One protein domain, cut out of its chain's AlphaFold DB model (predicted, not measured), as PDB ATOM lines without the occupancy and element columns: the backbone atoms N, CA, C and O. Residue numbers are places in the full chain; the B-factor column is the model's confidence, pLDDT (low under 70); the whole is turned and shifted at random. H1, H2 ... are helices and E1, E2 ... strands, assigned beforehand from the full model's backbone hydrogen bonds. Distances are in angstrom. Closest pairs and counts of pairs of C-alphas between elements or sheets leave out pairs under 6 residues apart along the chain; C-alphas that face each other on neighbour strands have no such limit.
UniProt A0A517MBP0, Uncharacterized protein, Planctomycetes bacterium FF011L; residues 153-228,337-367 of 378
ATOM      1  N   PRO A 153      19.722  59.847  36.547       95.88
ATOM      2  CA  PRO A 153      18.431  60.303  36.037       95.88
ATOM      3  C   PRO A 153      17.536  59.130  35.635       95.88
ATOM      4  O   PRO A 153      17.900  58.294  34.802       95.88
ATOM      5  N   GLN A 154      16.343  59.100  36.220       97.25
ATOM      6  CA  GLN A 154      15.271  58.173  35.887       97.25
ATOM      7  C   GLN A 154      14.233  58.904  35.037       97.25
ATOM      8  O   GLN A 154      13.876  60.040  35.339       97.25
ATOM      9  N   TYR A 155      13.749  58.254  33.982       97.88
ATOM     10  CA  TYR A 155      12.781  58.826  33.046       97.88
ATOM     11  C   TYR A 155      11.503  58.006  33.106       97.88
ATOM     12  O   TYR A 155      11.515  56.807  32.817       97.88
ATOM     13  N   LEU A 156      10.408  58.654  33.477       98.00
ATOM     14  CA  LEU A 156       9.146  58.019  33.802       98.00
ATOM     15  C   LEU A 156       8.051  58.639  32.946       98.00
ATOM     16  O   LEU A 156       7.915  59.856  32.898       98.00
ATOM     17  N   TRP A 157       7.274  57.810  32.261       98.50
ATOM     18  CA  TRP A 157       6.030  58.242  31.641       98.50
ATOM     19  C   TRP A 157       4.897  58.074  32.644       98.50
ATOM     20  O   TRP A 157       4.765  56.995  33.222       98.50
ATOM     21  N   MET A 158       4.109  59.121  32.869       98.56
ATOM     22  CA  MET A 158       3.070  59.146  33.893       98.56
ATOM     23  C   MET A 158       1.708  59.494  33.301       98.56
ATOM     24  O   MET A 158       1.593  60.389  32.462       98.56
ATOM     25  N   LYS A 159       0.675  58.817  33.804       98.81
ATOM     26  CA  LYS A 159      -0.731  59.214  33.697       98.81
ATOM     27  C   LYS A 159      -1.238  59.482  35.112       98.81
ATOM     28  O   LYS A 159      -1.082  58.623  35.981       98.81
ATOM     29  N   VAL A 160      -1.822  60.650  35.352       98.75
ATOM     30  CA  VAL A 160      -2.346  61.038  36.668       98.75
ATOM     31  C   VAL A 160      -3.768  61.542  36.498       98.75
ATOM     32  O   VAL A 160      -4.011  62.453  35.710       98.75
ATOM     33  N   ARG A 161      -4.699  60.956  37.246       98.50
ATOM     34  CA  ARG A 161      -6.066  61.445  37.405       98.50
ATOM     35  C   ARG A 161      -6.257  61.884  38.845       98.50
ATOM     36  O   ARG A 161      -6.026  61.109  39.773       98.50
ATOM     37  N   GLU A 162      -6.639  63.139  39.002       97.88
ATOM     38  CA  GLU A 162      -6.651  63.825  40.282       97.88
ATOM     39  C   GLU A 162      -7.869  63.452  41.117       97.88
ATOM     40  O   GLU A 162      -8.970  63.213  40.613       97.88
ATOM     41  N   ARG A 163      -7.652  63.438  42.431       96.06
ATOM     42  CA  ARG A 163      -8.700  63.159  43.405       96.06
ATOM     43  C   ARG A 163      -9.751  64.263  43.389       96.06
ATOM     44  O   ARG A 163      -9.417  65.433  43.587       96.06
ATOM     45  N   LYS A 164     -11.023  63.888  43.253       94.06
ATOM     46  CA  LYS A 164     -12.172  64.791  43.400       94.06
ATOM     47  C   LYS A 164     -13.105  64.282  44.480       94.06
ATOM     48  O   LYS A 164     -13.520  63.127  44.458       94.06
ATOM     49  N   GLN A 165     -13.448  65.171  45.399       92.88
ATOM     50  CA  GLN A 165     -14.363  64.904  46.497       92.88
ATOM     51  C   GLN A 165     -15.398  66.026  46.556       92.88
ATOM     52  O   GLN A 165     -15.037  67.199  46.464       92.88
ATOM     53  N   GLU A 166     -16.665  65.661  46.721       92.06
ATOM     54  CA  GLU A 166     -17.774  66.588  46.935       92.06
ATOM     55  C   GLU A 166     -18.445  66.243  48.269       92.06
ATOM     56  O   GLU A 166     -19.034  65.178  48.436       92.06
ATOM     57  N   GLY A 167     -18.298  67.119  49.270       90.94
ATOM     58  CA  GLY A 167     -18.712  66.802  50.639       90.94
ATOM     59  C   GLY A 167     -17.961  65.581  51.177       90.94
ATOM     60  O   GLY A 167     -16.733  65.580  51.196       90.94
ATOM     61  N   ASP A 168     -18.693  64.545  51.583       90.12
ATOM     62  CA  ASP A 168     -18.130  63.265  52.038       90.12
ATOM     63  C   ASP A 168     -18.020  62.220  50.908       90.12
ATOM     64  O   ASP A 168     -17.506  61.122  51.125       90.12
ATOM     65  N   GLU A 169     -18.486  62.540  49.696       93.81
ATOM     66  CA  GLU A 169     -18.509  61.616  48.562       93.81
ATOM     67  C   GLU A 169     -17.233  61.730  47.717       93.81
ATOM     68  O   GLU A 169     -16.857  62.805  47.239       93.81
ATOM     69  N   LEU A 170     -16.555  60.598  47.514       93.94
ATOM     70  CA  LEU A 170     -15.420  60.494  46.601       93.94
ATOM     71  C   LEU A 170     -15.933  60.312  45.166       93.94
ATOM     72  O   LEU A 170     -16.359  59.223  44.792       93.94
ATOM     73  N   ILE A 171     -15.848  61.371  44.363       94.56
ATOM     74  CA  ILE A 171     -16.303  61.384  42.963       94.56
ATOM     75  C   ILE A 171     -15.269  60.742  42.037       94.56
ATOM     76  O   ILE A 171     -15.605  60.053  41.077       94.56
ATOM     77  N   THR A 172     -13.984  60.996  42.282       94.69
ATOM     78  CA  THR A 172     -12.897  60.416  41.488       94.69
ATOM     79  C   THR A 172     -11.721  60.103  42.407       94.69
ATOM     80  O   THR A 172     -11.228  61.024  43.064       94.69
ATOM     81  N   PRO A 173     -11.267  58.839  42.484       96.75
ATOM     82  CA  PRO A 173     -10.100  58.473  43.279       96.75
ATOM     83  C   PRO A 173      -8.812  58.995  42.638       96.75
ATOM     84  O   PRO A 173      -8.690  59.011  41.406       96.75
ATOM     85  N   LEU A 174      -7.811  59.338  43.459       98.00
ATOM     86  CA  LEU A 174      -6.455  59.562  42.948       98.00
ATOM     87  C   LEU A 174      -5.990  58.304  42.210       98.00
ATOM     88  O   LEU A 174      -5.910  57.226  42.797       98.00
ATOM     89  N   SER A 175      -5.676  58.435  40.924       98.56
ATOM     90  CA  SER A 175      -5.232  57.314  40.096       98.56
ATOM     91  C   SER A 175      -3.923  57.681  39.404       98.56
ATOM     92  O   SER A 175      -3.827  58.724  38.759       98.56
ATOM     93  N   ILE A 176      -2.897  56.847  39.554       98.69
ATOM     94  CA  ILE A 176      -1.547  57.105  39.049       98.69
ATOM     95  C   ILE A 176      -1.042  55.850  38.344       98.69
ATOM     96  O   ILE A 176      -0.955  54.778  38.941       98.69
ATOM     97  N   TYR A 177      -0.655  56.001  37.082       98.69
ATOM     98  CA  TYR A 177       0.109  55.002  36.346       98.69
ATOM     99  C   TYR A 177       1.481  55.569  35.992       98.69
ATOM    100  O   TYR A 177       1.599  56.712  35.551       98.69
ATOM    101  N   ILE A 178       2.521  54.761  36.178       98.50
ATOM    102  CA  ILE A 178       3.910  55.115  35.895       98.50
ATOM    103  C   ILE A 178       4.554  53.988  35.101       98.50
ATOM    104  O   ILE A 178       4.494  52.831  35.509       98.50
ATOM    105  N   ARG A 179       5.260  54.337  34.025       97.81
ATOM    106  CA  ARG A 179       6.123  53.429  33.265       97.81
ATOM    107  C   ARG A 179       7.538  53.977  33.191       97.81
ATOM    108  O   ARG A 179       7.763  55.059  32.652       97.81
ATOM    109  N   TYR A 180       8.507  53.219  33.685       97.06
ATOM    110  CA  TYR A 180       9.917  53.580  33.588       97.06
ATOM    111  C   TYR A 180      10.422  53.321  32.170       97.06
ATOM    112  O   TYR A 180      10.351  52.202  31.659       97.06
ATOM    113  N   MET A 181      10.957  54.365  31.548       96.75
ATOM    114  CA  MET A 181      11.602  54.308  30.238       96.75
ATOM    115  C   MET A 181      13.112  54.117  30.391       96.75
ATOM    116  O   MET A 181      13.732  53.395  29.624       96.75
ATOM    117  N   LYS A 182      13.719  54.760  31.398       94.25
ATOM    118  CA  LYS A 182      15.160  54.700  31.679       94.25
ATOM    119  C   LYS A 182      15.435  54.850  33.176       94.25
ATOM    120  O   LYS A 182      14.625  55.473  33.864       94.25
ATOM    121  N   PRO A 183      16.593  54.379  33.672       94.19
ATOM    122  CA  PRO A 183      17.646  53.635  32.960       94.19
ATOM    123  C   PRO A 183      17.256  52.179  32.649       94.19
ATOM    124  O   PRO A 183      16.274  51.677  33.183       94.19
ATOM    125  N   ALA A 184      18.058  51.476  31.835       90.25
ATOM    126  CA  ALA A 184      17.794  50.094  31.389       90.25
ATOM    127  C   ALA A 184      17.571  49.082  32.534       90.25
ATOM    128  O   ALA A 184      16.903  48.067  32.365       90.25
ATOM    129  N   VAL A 185      18.120  49.345  33.724       88.75
ATOM    130  CA  VAL A 185      17.902  48.509  34.919       88.75
ATOM    131  C   VAL A 185      16.478  48.611  35.481       88.75
ATOM    132  O   VAL A 185      16.052  47.712  36.199       88.75
ATOM    133  N   MET A 186      15.738  49.671  35.140       90.25
ATOM    134  CA  MET A 186      14.338  49.889  35.528       90.25
ATOM    135  C   MET A 186      13.386  49.930  34.329       90.25
ATOM    136  O   MET A 186      12.179  49.992  34.521       90.25
ATOM    137  N   GLU A 187      13.896  49.906  33.102       92.88
ATOM    138  CA  GLU A 187      13.089  49.979  31.885       92.88
ATOM    139  C   GLU A 187      11.991  48.904  31.856       92.88
ATOM    140  O   GLU A 187      12.216  47.737  32.178       92.88
ATOM    141  N   GLY A 188      10.765  49.312  31.523       92.56
ATOM    142  CA  GLY A 188       9.599  48.428  31.533       92.56
ATOM    143  C   GLY A 188       9.062  48.086  32.929       92.56
ATOM    144  O   GLY A 188       8.194  47.218  33.038       92.56
ATOM    145  N   ARG A 189       9.563  48.737  33.990       95.50
ATOM    146  CA  ARG A 189       8.911  48.759  35.308       95.50
ATOM    147  C   ARG A 189       7.625  49.561  35.192       95.50
ATOM    148  O   ARG A 189       7.632  50.660  34.636       95.50
ATOM    149  N   GLU A 190       6.550  49.025  35.748       97.19
ATOM    150  CA  GLU A 190       5.235  49.661  35.729       97.19
ATOM    151  C   GLU A 190       4.672  49.722  37.143       97.19
ATOM    152  O   GLU A 190       4.826  48.778  37.920       97.19
ATOM    153  N   ILE A 191       4.034  50.835  37.478       97.69
ATOM    154  CA  ILE A 191       3.347  51.039  38.749       97.69
ATOM    155  C   ILE A 191       1.937  51.514  38.434       97.69
ATOM    156  O   ILE A 191       1.767  52.445  37.651       97.69
ATOM    157  N   LEU A 192       0.944  50.885  39.049       98.38
ATOM    158  CA  LEU A 192      -0.454  51.283  38.976       98.38
ATOM    159  C   LEU A 192      -1.009  51.435  40.392       98.38
ATOM    160  O   LEU A 192      -1.044  50.482  41.172       98.38
ATOM    161  N   TYR A 193      -1.455  52.637  40.715       98.56
ATOM    162  CA  TYR A 193      -2.082  52.986  41.978       98.56
ATOM    163  C   TYR A 193      -3.459  53.592  41.713       98.56
ATOM    164  O   TYR A 193      -3.600  54.451  40.847       98.56
ATOM    165  N   VAL A 194      -4.460  53.147  42.470       98.19
ATOM    166  CA  VAL A 194      -5.801  53.736  42.488       98.19
ATOM    167  C   VAL A 194      -6.223  53.800  43.948       98.19
ATOM    168  O   VAL A 194      -6.180  52.791  44.651       98.19
ATOM    169  N   GLU A 195      -6.559  54.996  44.418       96.75
ATOM    170  CA  GLU A 195      -6.981  55.239  45.794       96.75
ATOM    171  C   GLU A 195      -8.176  54.349  46.153       96.75
ATOM    172  O   GLU A 195      -9.141  54.250  45.400       96.75
ATOM    173  N   ASN A 196      -8.106  53.714  47.325       93.06
ATOM    174  CA  ASN A 196      -9.119  52.798  47.863       93.06
ATOM    175  C   ASN A 196      -9.353  51.499  47.067       93.06
ATOM    176  O   ASN A 196     -10.220  50.714  47.444       93.06
ATOM    177  N   GLU A 197      -8.561  51.210  46.033       94.31
ATOM    178  CA  GLU A 197      -8.503  49.875  45.430       94.31
ATOM    179  C   GLU A 197      -7.366  49.040  46.023       94.31
ATOM    180  O   GLU A 197      -6.386  49.586  46.529       94.31
ATOM    181  N   ARG A 198      -7.472  47.705  45.916       94.19
ATOM    182  CA  ARG A 198      -6.434  46.745  46.350       94.19
ATOM    183  C   ARG A 198      -5.949  47.017  47.780       94.19
ATOM    184  O   ARG A 198      -4.754  47.035  48.038       94.19
ATOM    185  N   ASP A 199      -6.878  47.315  48.690       93.06
ATOM    186  CA  ASP A 199      -6.583  47.660  50.088       93.06
ATOM    187  C   ASP A 199      -5.603  48.846  50.258       93.06
ATOM    188  O   ASP A 199      -4.890  48.955  51.257       93.06
ATOM    189  N   GLY A 200      -5.568  49.759  49.278       93.50
ATOM    190  CA  GLY A 200      -4.650  50.897  49.233       93.50
ATOM    191  C   GLY A 200      -3.246  50.554  48.720       93.50
ATOM    192  O   GLY A 200      -2.374  51.430  48.707       93.50
ATOM    193  N   ASP A 201      -3.016  49.315  48.285       96.25
ATOM    194  CA  ASP A 201      -1.753  48.879  47.710       96.25
ATOM    195  C   ASP A 201      -1.640  49.251  46.221       96.25
ATOM    196  O   ASP A 201      -2.606  49.313  45.455       96.25
ATOM    197  N   MET A 202      -0.403  49.482  45.779       96.50
ATOM    198  CA  MET A 202      -0.088  49.651  44.362       96.50
ATOM    199  C   MET A 202       0.260  48.306  43.726       96.50
ATOM    200  O   MET A 202       0.823  47.414  44.364       96.50
ATOM    201  N   LEU A 203      -0.017  48.179  42.435       95.75
ATOM    202  CA  LEU A 203       0.474  47.087  41.613       95.75
ATOM    203  C   LEU A 203       1.816  47.498  41.005       95.75
ATOM    204  O   LEU A 203       1.886  48.479  40.271       95.75
ATOM    205  N   ALA A 204       2.877  46.757  41.305       95.06
ATOM    206  CA  ALA A 204       4.224  47.037  40.831       95.06
ATOM    207  C   ALA A 204       4.762  45.858  40.015       95.06
ATOM    208  O   ALA A 204       4.947  44.753  40.530       95.06
ATOM    209  N   ARG A 205       5.047  46.098  38.735       94.00
ATOM    210  CA  ARG A 205       5.805  45.194  37.868       94.00
ATOM    211  C   ARG A 205       7.276  45.579  37.925       94.00
ATOM    212  O   ARG A 205       7.602  46.729  37.660       94.00
ATOM    213  N   ARG A 206       8.173  44.630  38.215       87.44
ATOM    214  CA  ARG A 206       9.605  44.902  38.473       87.44
ATOM    215  C   ARG A 206      10.334  45.588  37.309       87.44
ATOM    216  O   ARG A 206      11.094  46.526  37.566       87.44
ATOM    217  N   GLY A 207      10.097  45.139  36.072       87.69
ATOM    218  CA  GLY A 207      10.836  45.593  34.886       87.69
ATOM    219  C   GLY A 207      12.320  45.205  34.898       87.69
ATOM    220  O   GLY A 207      12.752  44.369  35.692       87.69
ATOM    221  N   GLY A 208      13.106  45.824  34.019       82.81
ATOM    222  CA  GLY A 208      14.553  45.645  33.937       82.81
ATOM    223  C   GLY A 208      14.986  44.292  33.364       82.81
ATOM    224  O   GLY A 208      14.260  43.636  32.623       82.81
ATOM    225  N   ARG A 209      16.212  43.866  33.691       75.88
ATOM    226  CA  ARG A 209      16.825  42.646  33.121       75.88
ATOM    227  C   ARG A 209      16.541  41.368  33.910       75.88
ATOM    228  O   ARG A 209      16.602  40.285  33.339       75.88
ATOM    229  N   SER A 210      16.250  41.477  35.208       66.50
ATOM    230  CA  SER A 210      16.052  40.325  36.094       66.50
ATOM    231  C   SER A 210      14.583  40.193  36.487       66.50
ATOM    232  O   SER A 210      14.034  41.060  37.164       66.50
ATOM    233  N   ILE A 211      13.966  39.090  36.057       73.00
ATOM    234  CA  ILE A 211      12.564  38.732  36.315       73.00
ATOM    235  C   ILE A 211      11.573  39.865  35.933       73.00
ATOM    236  O   ILE A 211      10.726  40.269  36.733       73.00
ATOM    237  N   PRO A 212      11.642  40.392  34.691       77.50
ATOM    238  CA  PRO A 212      10.909  41.599  34.287       77.50
ATOM    239  C   PRO A 212       9.387  41.483  34.372       77.50
ATOM    240  O   PRO A 212       8.702  42.498  34.473       77.50
ATOM    241  N   ASN A 213       8.857  40.260  34.304       81.69
ATOM    242  CA  ASN A 213       7.423  39.992  34.252       81.69
ATOM    243  C   ASN A 213       6.776  39.808  35.634       81.69
ATOM    244  O   ASN A 213       5.559  39.649  35.711       81.69
ATOM    245  N   THR A 214       7.545  39.843  36.728       87.44
ATOM    246  CA  THR A 214       6.976  39.715  38.074       87.44
ATOM    247  C   THR A 214       6.179  40.953  38.440       87.44
ATOM    248  O   THR A 214       6.702  42.067  38.424       87.44
ATOM    249  N   THR A 215       4.918  40.725  38.802       92.25
ATOM    250  CA  THR A 215       3.978  41.739  39.280       92.25
ATOM    251  C   THR A 215       3.598  41.433  40.724       92.25
ATOM    252  O   THR A 215       3.280  40.292  41.049       92.25
ATOM    253  N   MET A 216       3.636  42.442  41.588       91.25
ATOM    254  CA  MET A 216       3.360  42.314  43.019       91.25
ATOM    255  C   MET A 216       2.405  43.412  43.474       91.25
ATOM    256  O   MET A 216       2.491  44.538  42.989       91.25
ATOM    257  N   GLN A 217       1.526  43.094  44.424       93.69
ATOM    258  CA  GLN A 217       0.837  44.119  45.207       93.69
ATOM    259  C   GLN A 217       1.762  44.549  46.343       93.69
ATOM    260  O   GLN A 217       2.333  43.709  47.043       93.69
ATOM    261  N   VAL A 218       1.990  45.852  46.455       93.81
ATOM    262  CA  VAL A 218       2.959  46.433  47.380       93.81
ATOM    263  C   VAL A 218       2.347  47.681  47.990       93.81
ATOM    264  O   VAL A 218       1.891  48.568  47.274       93.81
ATOM    265  N   ARG A 219       2.406  47.809  49.314       96.50
ATOM    266  CA  ARG A 219       2.001  49.047  49.981       96.50
ATOM    267  C   ARG A 219       2.889  50.222  49.548       96.50
ATOM    268  O   ARG A 219       4.115  50.087  49.663       96.50
ATOM    269  N   PRO A 220       2.326  51.382  49.152       96.50
ATOM    270  CA  PRO A 220       3.087  52.553  48.702       96.50
ATOM    271  C   PRO A 220       4.167  53.038  49.671       96.50
ATOM    272  O   PRO A 220       5.183  53.565  49.240       96.50
ATOM    273  N   THR A 221       3.958  52.847  50.975       96.19
ATOM    274  CA  THR A 221       4.863  53.275  52.052       96.19
ATOM    275  C   THR A 221       5.749  52.150  52.596       96.19
ATOM    276  O   THR A 221       6.465  52.342  53.577       96.19
ATOM    277  N   SER A 222       5.696  50.949  52.009       94.81
ATOM    278  CA  SER A 222       6.551  49.834  52.435       94.81
ATOM    279  C   SER A 222       8.025  50.092  52.118       94.81
ATOM    280  O   SER A 222       8.349  50.792  51.162       94.81
ATOM    281  N   MET A 223       8.933  49.447  52.860       91.62
ATOM    282  CA  MET A 223      10.377  49.531  52.583       91.62
ATOM    283  C   MET A 223      10.725  49.140  51.139       91.62
ATOM    284  O   MET A 223      11.605  49.746  50.541       91.62
ATOM    285  N   LEU A 224      10.015  48.162  50.558       90.94
ATOM    286  CA  LEU A 224      10.223  47.759  49.167       90.94
ATOM    287  C   LEU A 224       9.861  48.892  48.196       90.94
ATOM    288  O   LEU A 224      10.654  49.206  47.312       90.94
ATOM    289  N   ALA A 225       8.700  49.529  48.377       92.94
ATOM    290  CA  ALA A 225       8.258  50.651  47.548       92.94
ATOM    291  C   ALA A 225       9.179  51.875  47.665       92.94
ATOM    292  O   ALA A 225       9.488  52.523  46.668       92.94
ATOM    293  N   MET A 226       9.642  52.149  48.885       94.19
ATOM    294  CA  MET A 226      10.455  53.318  49.224       94.19
ATOM    295  C   MET A 226      11.960  53.106  48.999       94.19
ATOM    296  O   MET A 226      12.738  54.039  49.153       94.19
ATOM    297  N   SER A 227      12.394  51.898  48.624       89.88
ATOM    298  CA  SER A 227      13.820  51.586  48.429       89.88
ATOM    299  C   SER A 227      14.491  52.425  47.332       89.88
ATOM    300  O   SER A 227      15.681  52.707  47.422       89.88
ATOM    301  N   GLU A 228      13.719  52.856  46.331       87.31
ATOM    302  CA  GLU A 228      14.179  53.607  45.151       87.31
ATOM    303  C   GLU A 228      13.401  54.926  44.956       87.31
ATOM    304  O   GLU A 228      13.362  55.491  43.856       87.31
ATOM    305  N   THR A 337      -9.633  57.929  31.581       97.31
ATOM    306  CA  THR A 337     -10.812  57.164  32.015       97.31
ATOM    307  C   THR A 337     -10.425  56.022  32.950       97.31
ATOM    308  O   THR A 337      -9.247  55.734  33.134       97.31
ATOM    309  N   ASP A 338     -11.404  55.310  33.514       96.31
ATOM    310  CA  ASP A 338     -11.119  54.133  34.349       96.31
ATOM    311  C   ASP A 338     -10.303  53.069  33.607       96.31
ATOM    312  O   ASP A 338      -9.462  52.410  34.210       96.31
ATOM    313  N   LYS A 339     -10.468  52.960  32.281       96.56
ATOM    314  CA  LYS A 339      -9.683  52.039  31.446       96.56
ATOM    315  C   LYS A 339      -8.183  52.325  31.513       96.56
ATOM    316  O   LYS A 339      -7.380  51.400  31.424       96.56
ATOM    317  N   ASP A 340      -7.783  53.581  31.701       97.94
ATOM    318  CA  ASP A 340      -6.374  53.960  31.851       97.94
ATOM    319  C   ASP A 340      -5.764  53.475  33.168       97.94
ATOM    320  O   ASP A 340      -4.541  53.423  33.288       97.94
ATOM    321  N   PHE A 341      -6.584  53.089  34.143       97.81
ATOM    322  CA  PHE A 341      -6.140  52.672  35.472       97.81
ATOM    323  C   PHE A 341      -6.545  51.234  35.807       97.81
ATOM    324  O   PHE A 341      -6.576  50.840  36.971       97.81
ATOM    325  N   GLN A 342      -6.810  50.433  34.776       95.62
ATOM    326  CA  GLN A 342      -7.102  49.013  34.896       95.62
ATOM    327  C   GLN A 342      -5.850  48.156  34.688       95.62
ATOM    328  O   GLN A 342      -5.000  48.440  33.844       95.62
ATOM    329  N   ARG A 343      -5.746  47.073  35.468       94.19
ATOM    330  CA  ARG A 343      -4.636  46.107  35.395       94.19
ATOM    331  C   ARG A 343      -4.517  45.452  34.020       94.19
ATOM    332  O   ARG A 343      -3.406  45.193  33.575       94.19
ATOM    333  N   ASP A 344      -5.652  45.143  33.405       93.19
ATOM    334  CA  ASP A 344      -5.787  44.425  32.137       93.19
ATOM    335  C   ASP A 344      -5.815  45.355  30.917       93.19
ATOM    336  O   ASP A 344      -6.096  44.905  29.804       93.19
ATOM    337  N   ASN A 345      -5.490  46.641  31.098       96.06
ATOM    338  CA  ASN A 345      -5.298  47.546  29.976       96.06
ATOM    339  C   ASN A 345      -4.244  46.951  29.012       96.06
ATOM    340  O   ASN A 345      -3.128  46.651  29.445       96.06
ATOM    341  N   PRO A 346      -4.568  46.787  27.714       94.12
ATOM    342  CA  PRO A 346      -3.706  46.101  26.749       94.12
ATOM    343  C   PRO A 346      -2.368  46.809  26.484       94.12
ATOM    344  O   PRO A 346      -1.455  46.201  25.928       94.12
ATOM    345  N   GLU A 347      -2.234  48.081  26.865       94.56
ATOM    346  CA  GLU A 347      -0.973  48.824  26.794       94.56
ATOM    347  C   GLU A 347       0.010  48.453  27.917       94.56
ATOM    348  O   GLU A 347       1.202  48.761  27.820       94.56
ATOM    349  N   TYR A 348      -0.477  47.815  28.987       95.25
ATOM    350  CA  TYR A 348       0.294  47.506  30.188       95.25
ATOM    351  C   TYR A 348       0.719  46.042  30.197       95.25
ATOM    352  O   TYR A 348       0.108  45.176  29.571       95.25
ATOM    353  N   LYS A 349       1.798  45.738  30.919       92.75
ATOM    354  CA  LYS A 349       2.381  44.391  30.958       92.75
ATOM    355  C   LYS A 349       2.233  43.734  32.328       92.75
ATOM    356  O   LYS A 349       3.005  42.834  32.661       92.75
ATOM    357  N   PHE A 350       1.274  44.151  33.150       92.06
ATOM    358  CA  PHE A 350       1.012  43.482  34.423       92.06
ATOM    359  C   PHE A 350       0.632  42.010  34.201       92.06
ATOM    360  O   PHE A 350      -0.125  41.674  33.293       92.06
ATOM    361  N   ALA A 351       1.161  41.113  35.034       86.12
ATOM    362  CA  ALA A 351       0.776  39.703  34.992       86.12
ATOM    363  C   ALA A 351      -0.709  39.544  35.390       86.12
ATOM    364  O   ALA A 351      -1.213  40.404  36.112       86.12
ATOM    365  N   PRO A 352      -1.422  38.474  34.997       82.88
ATOM    366  CA  PRO A 352      -2.782  38.193  35.474       82.88
ATOM    367  C   PRO A 352      -2.892  38.083  37.003       82.88
ATOM    368  O   PRO A 352      -1.908  37.799  37.691       82.88
ATOM    369  N   GLU A 353      -4.081  38.295  37.562       73.12
ATOM    370  CA  GLU A 353      -4.289  38.273  39.018       73.12
ATOM    371  C   GLU A 353      -3.947  36.926  39.663       73.12
ATOM    372  O   GLU A 353      -3.233  36.903  40.664       73.12
ATOM    373  N   ASP A 354      -4.309  35.822  39.012       70.62
ATOM    374  CA  ASP A 354      -4.052  34.455  39.490       70.62
ATOM    375  C   ASP A 354      -2.576  34.035  39.410       70.62
ATOM    376  O   ASP A 354      -2.186  32.983  39.911       70.62
ATOM    377  N   SER A 355      -1.726  34.858  38.789       66.44
ATOM    378  CA  SER A 355      -0.295  34.584  38.615       66.44
ATOM    379  C   SER A 355       0.581  35.244  39.684       66.44
ATOM    380  O   SER A 355       1.722  35.626  39.417       66.44
ATOM    381  N   GLN A 356       0.043  35.388  40.903       62.91
ATOM    382  CA  GLN A 356       0.802  35.875  42.055       62.91
ATOM    383  C   GLN A 356       2.097  35.063  42.201       62.91
ATOM    384  O   GLN A 356       2.054  33.830  42.174       62.91
ATOM    385  N   PRO A 357       3.248  35.735  42.345       64.56
ATOM    386  CA  PRO A 357       4.506  35.037  42.525       64.56
ATOM    387  C   PRO A 357       4.449  34.184  43.794       64.56
ATOM    388  O   PRO A 357       3.837  34.591  44.787       64.56
ATOM    389  N   ASP A 358       5.071  33.007  43.760       67.06
ATOM    390  CA  ASP A 358       5.152  32.152  44.941       67.06
ATOM    391  C   ASP A 358       5.880  32.864  46.099       67.06
ATOM    392  O   ASP A 358       6.573  33.876  45.927       67.06
ATOM    393  N   GLU A 359       5.692  32.361  47.320       69.38
ATOM    394  CA  GLU A 359       6.266  32.975  48.523       69.38
ATOM    395  C   GLU A 359       7.803  33.045  48.477       69.38
ATOM    396  O   GLU A 359       8.401  33.970  49.031       69.38
ATOM    397  N   ASP A 360       8.453  32.126  47.762       63.78
ATOM    398  CA  ASP A 360       9.905  32.114  47.588       63.78
ATOM    399  C   ASP A 360      10.384  33.240  46.663       63.78
ATOM    400  O   ASP A 360      11.379  33.910  46.961       63.78
ATOM    401  N   LEU A 361       9.665  33.531  45.578       68.12
ATOM    402  CA  LEU A 361       9.956  34.664  44.707       68.12
ATOM    403  C   LEU A 361       9.669  35.989  45.417       68.12
ATOM    404  O   LEU A 361      10.470  36.916  45.302       68.12
ATOM    405  N   LYS A 362       8.596  36.075  46.215       67.88
ATOM    406  CA  LYS A 362       8.344  37.250  47.072       67.88
ATOM    407  C   LYS A 362       9.499  37.483  48.047       67.88
ATOM    408  O   LYS A 362       9.947  38.621  48.203       67.88
ATOM    409  N   ARG A 363      10.027  36.418  48.663       65.62
ATOM    410  CA  ARG A 363      11.208  36.490  49.542       65.62
ATOM    411  C   ARG A 363      12.447  36.952  48.790       65.62
ATOM    412  O   ARG A 363      13.141  37.832  49.283       65.62
ATOM    413  N   ARG A 364      12.710  36.422  47.594       66.00
ATOM    414  CA  ARG A 364      13.850  36.841  46.758       66.00
ATOM    415  C   ARG A 364      13.753  38.307  46.362       66.00
ATOM    416  O   ARG A 364      14.707  39.043  46.556       66.00
ATOM    417  N   VAL A 365      12.592  38.766  45.902       63.84
ATOM    418  CA  VAL A 365      12.393  40.170  45.507       63.84
ATOM    419  C   VAL A 365      12.518  41.126  46.700       63.84
ATOM    420  O   VAL A 365      13.045  42.225  46.540       63.84
ATOM    421  N   THR A 366      12.072  40.717  47.892       59.97
ATOM    422  CA  THR A 366      12.187  41.530  49.117       59.97
ATOM    423  C   THR A 366      13.590  41.521  49.730       59.97
ATOM    424  O   THR A 366      13.982  42.521  50.324       59.97
ATOM    425  N   THR A 367      14.362  40.441  49.566       56.78
ATOM    426  CA  THR A 367      15.771  40.362  50.007       56.78
ATOM    427  C   THR A 367      16.771  40.901  48.980       56.78
ATOM    428  O   THR A 367      17.856  41.311  49.371       56.78
TER     429      THR A 367
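Overview. This is residues 153 to 228 and 337 to 367 of the 378 residues of an uncharacterized protein of Planctomycetes bacterium FF011L (UniProt A0A517MBP0). A twisted wall of five antiparallel strands, E1, E4, E5, E6 and E7, makes the body, and the small hairpin of E2 and E3 sticks out beyond E1 and E4 as an arm. A long stretch without named elements, residues 342 to 358, passes over one face of the wall from short H2 toward H3, which lies beyond the E7 edge. The 107 printed residues hold seven strands, then three helices, in the order E1 to E7, H1, H2, H3, with the sheet order E1, E4, E5, E6, E7. The class is mixed, helices and strands, with under half of the residues in named elements. The whole is compact, with a radius of gyration of the C-alphas of 14.4 A, and spans 45 by 30 by 27 A.

Arrangement. Begin at edge strand E1, residues 154 to 161, which runs on into E2, residues 164 to 166, at 26 degrees. E2 forms an antiparallel hairpin with E3, residues 169 to 172, where N 164 and O 172 are 2.9 A apart. E3 runs on at 31 degrees into E4, residues 175 to 182, which is antiparallel to E1 at 162 degrees; look for N 157 and O 179, 2.8 A apart. E4 opens a meander, each strand the antiparallel neighbour of the one before, with E5, residues 190 to 194, E6, residues 202 to 205, and E7, residues 215 to 218. Its hairpins show in N 176 and O 193 at 2.8 A, N 192 and O 203 at 2.9 A, and N 204 and O 216 at 2.8 A. H1, residues 223 to 226, is only just not on the sheet, with 4 pairs of C-alphas within 10 A. H2, residues 338 to 341, is on the sheet but only grazes it; the closest C-alphas of H2 and E4 are those of Phe 341 and Ser 175, 6.6 A apart. H3, residues 359 to 367, is close to H1 but not clearly touching, the C-alphas of Thr 366 and Leu 224 being closest at 6.5 A. Every O i to N i+4 pair of H3 is within hydrogen-bond range; H1 and H2 are too short for one.

Along the chain. Find C-alpha 154 at (15.271, 58.173, 35.887); from there E1 runs 21.6 A to C-alpha 161. E4 starts at (-5.232, 57.314, 40.096) and covers 22.2 A, and E5 covers 13.6 A. H3, 12.1 A long, ends at C-alpha 367, (15.771, 40.362, 50.007).

Size, cuts and confidence. The two C-alphas farthest apart are those of Gly 167 and Arg 209, at 46.4 A. Residues 229 to 336 are not printed, and C-alphas 228 and 337 are 28.5 A apart across the cut. The link from H2 to H3 is long, with 17 residues. Confidence is under 70 at residue 210 and residues 355 to 367, against a mean pLDDT of 89.5 for the printed part.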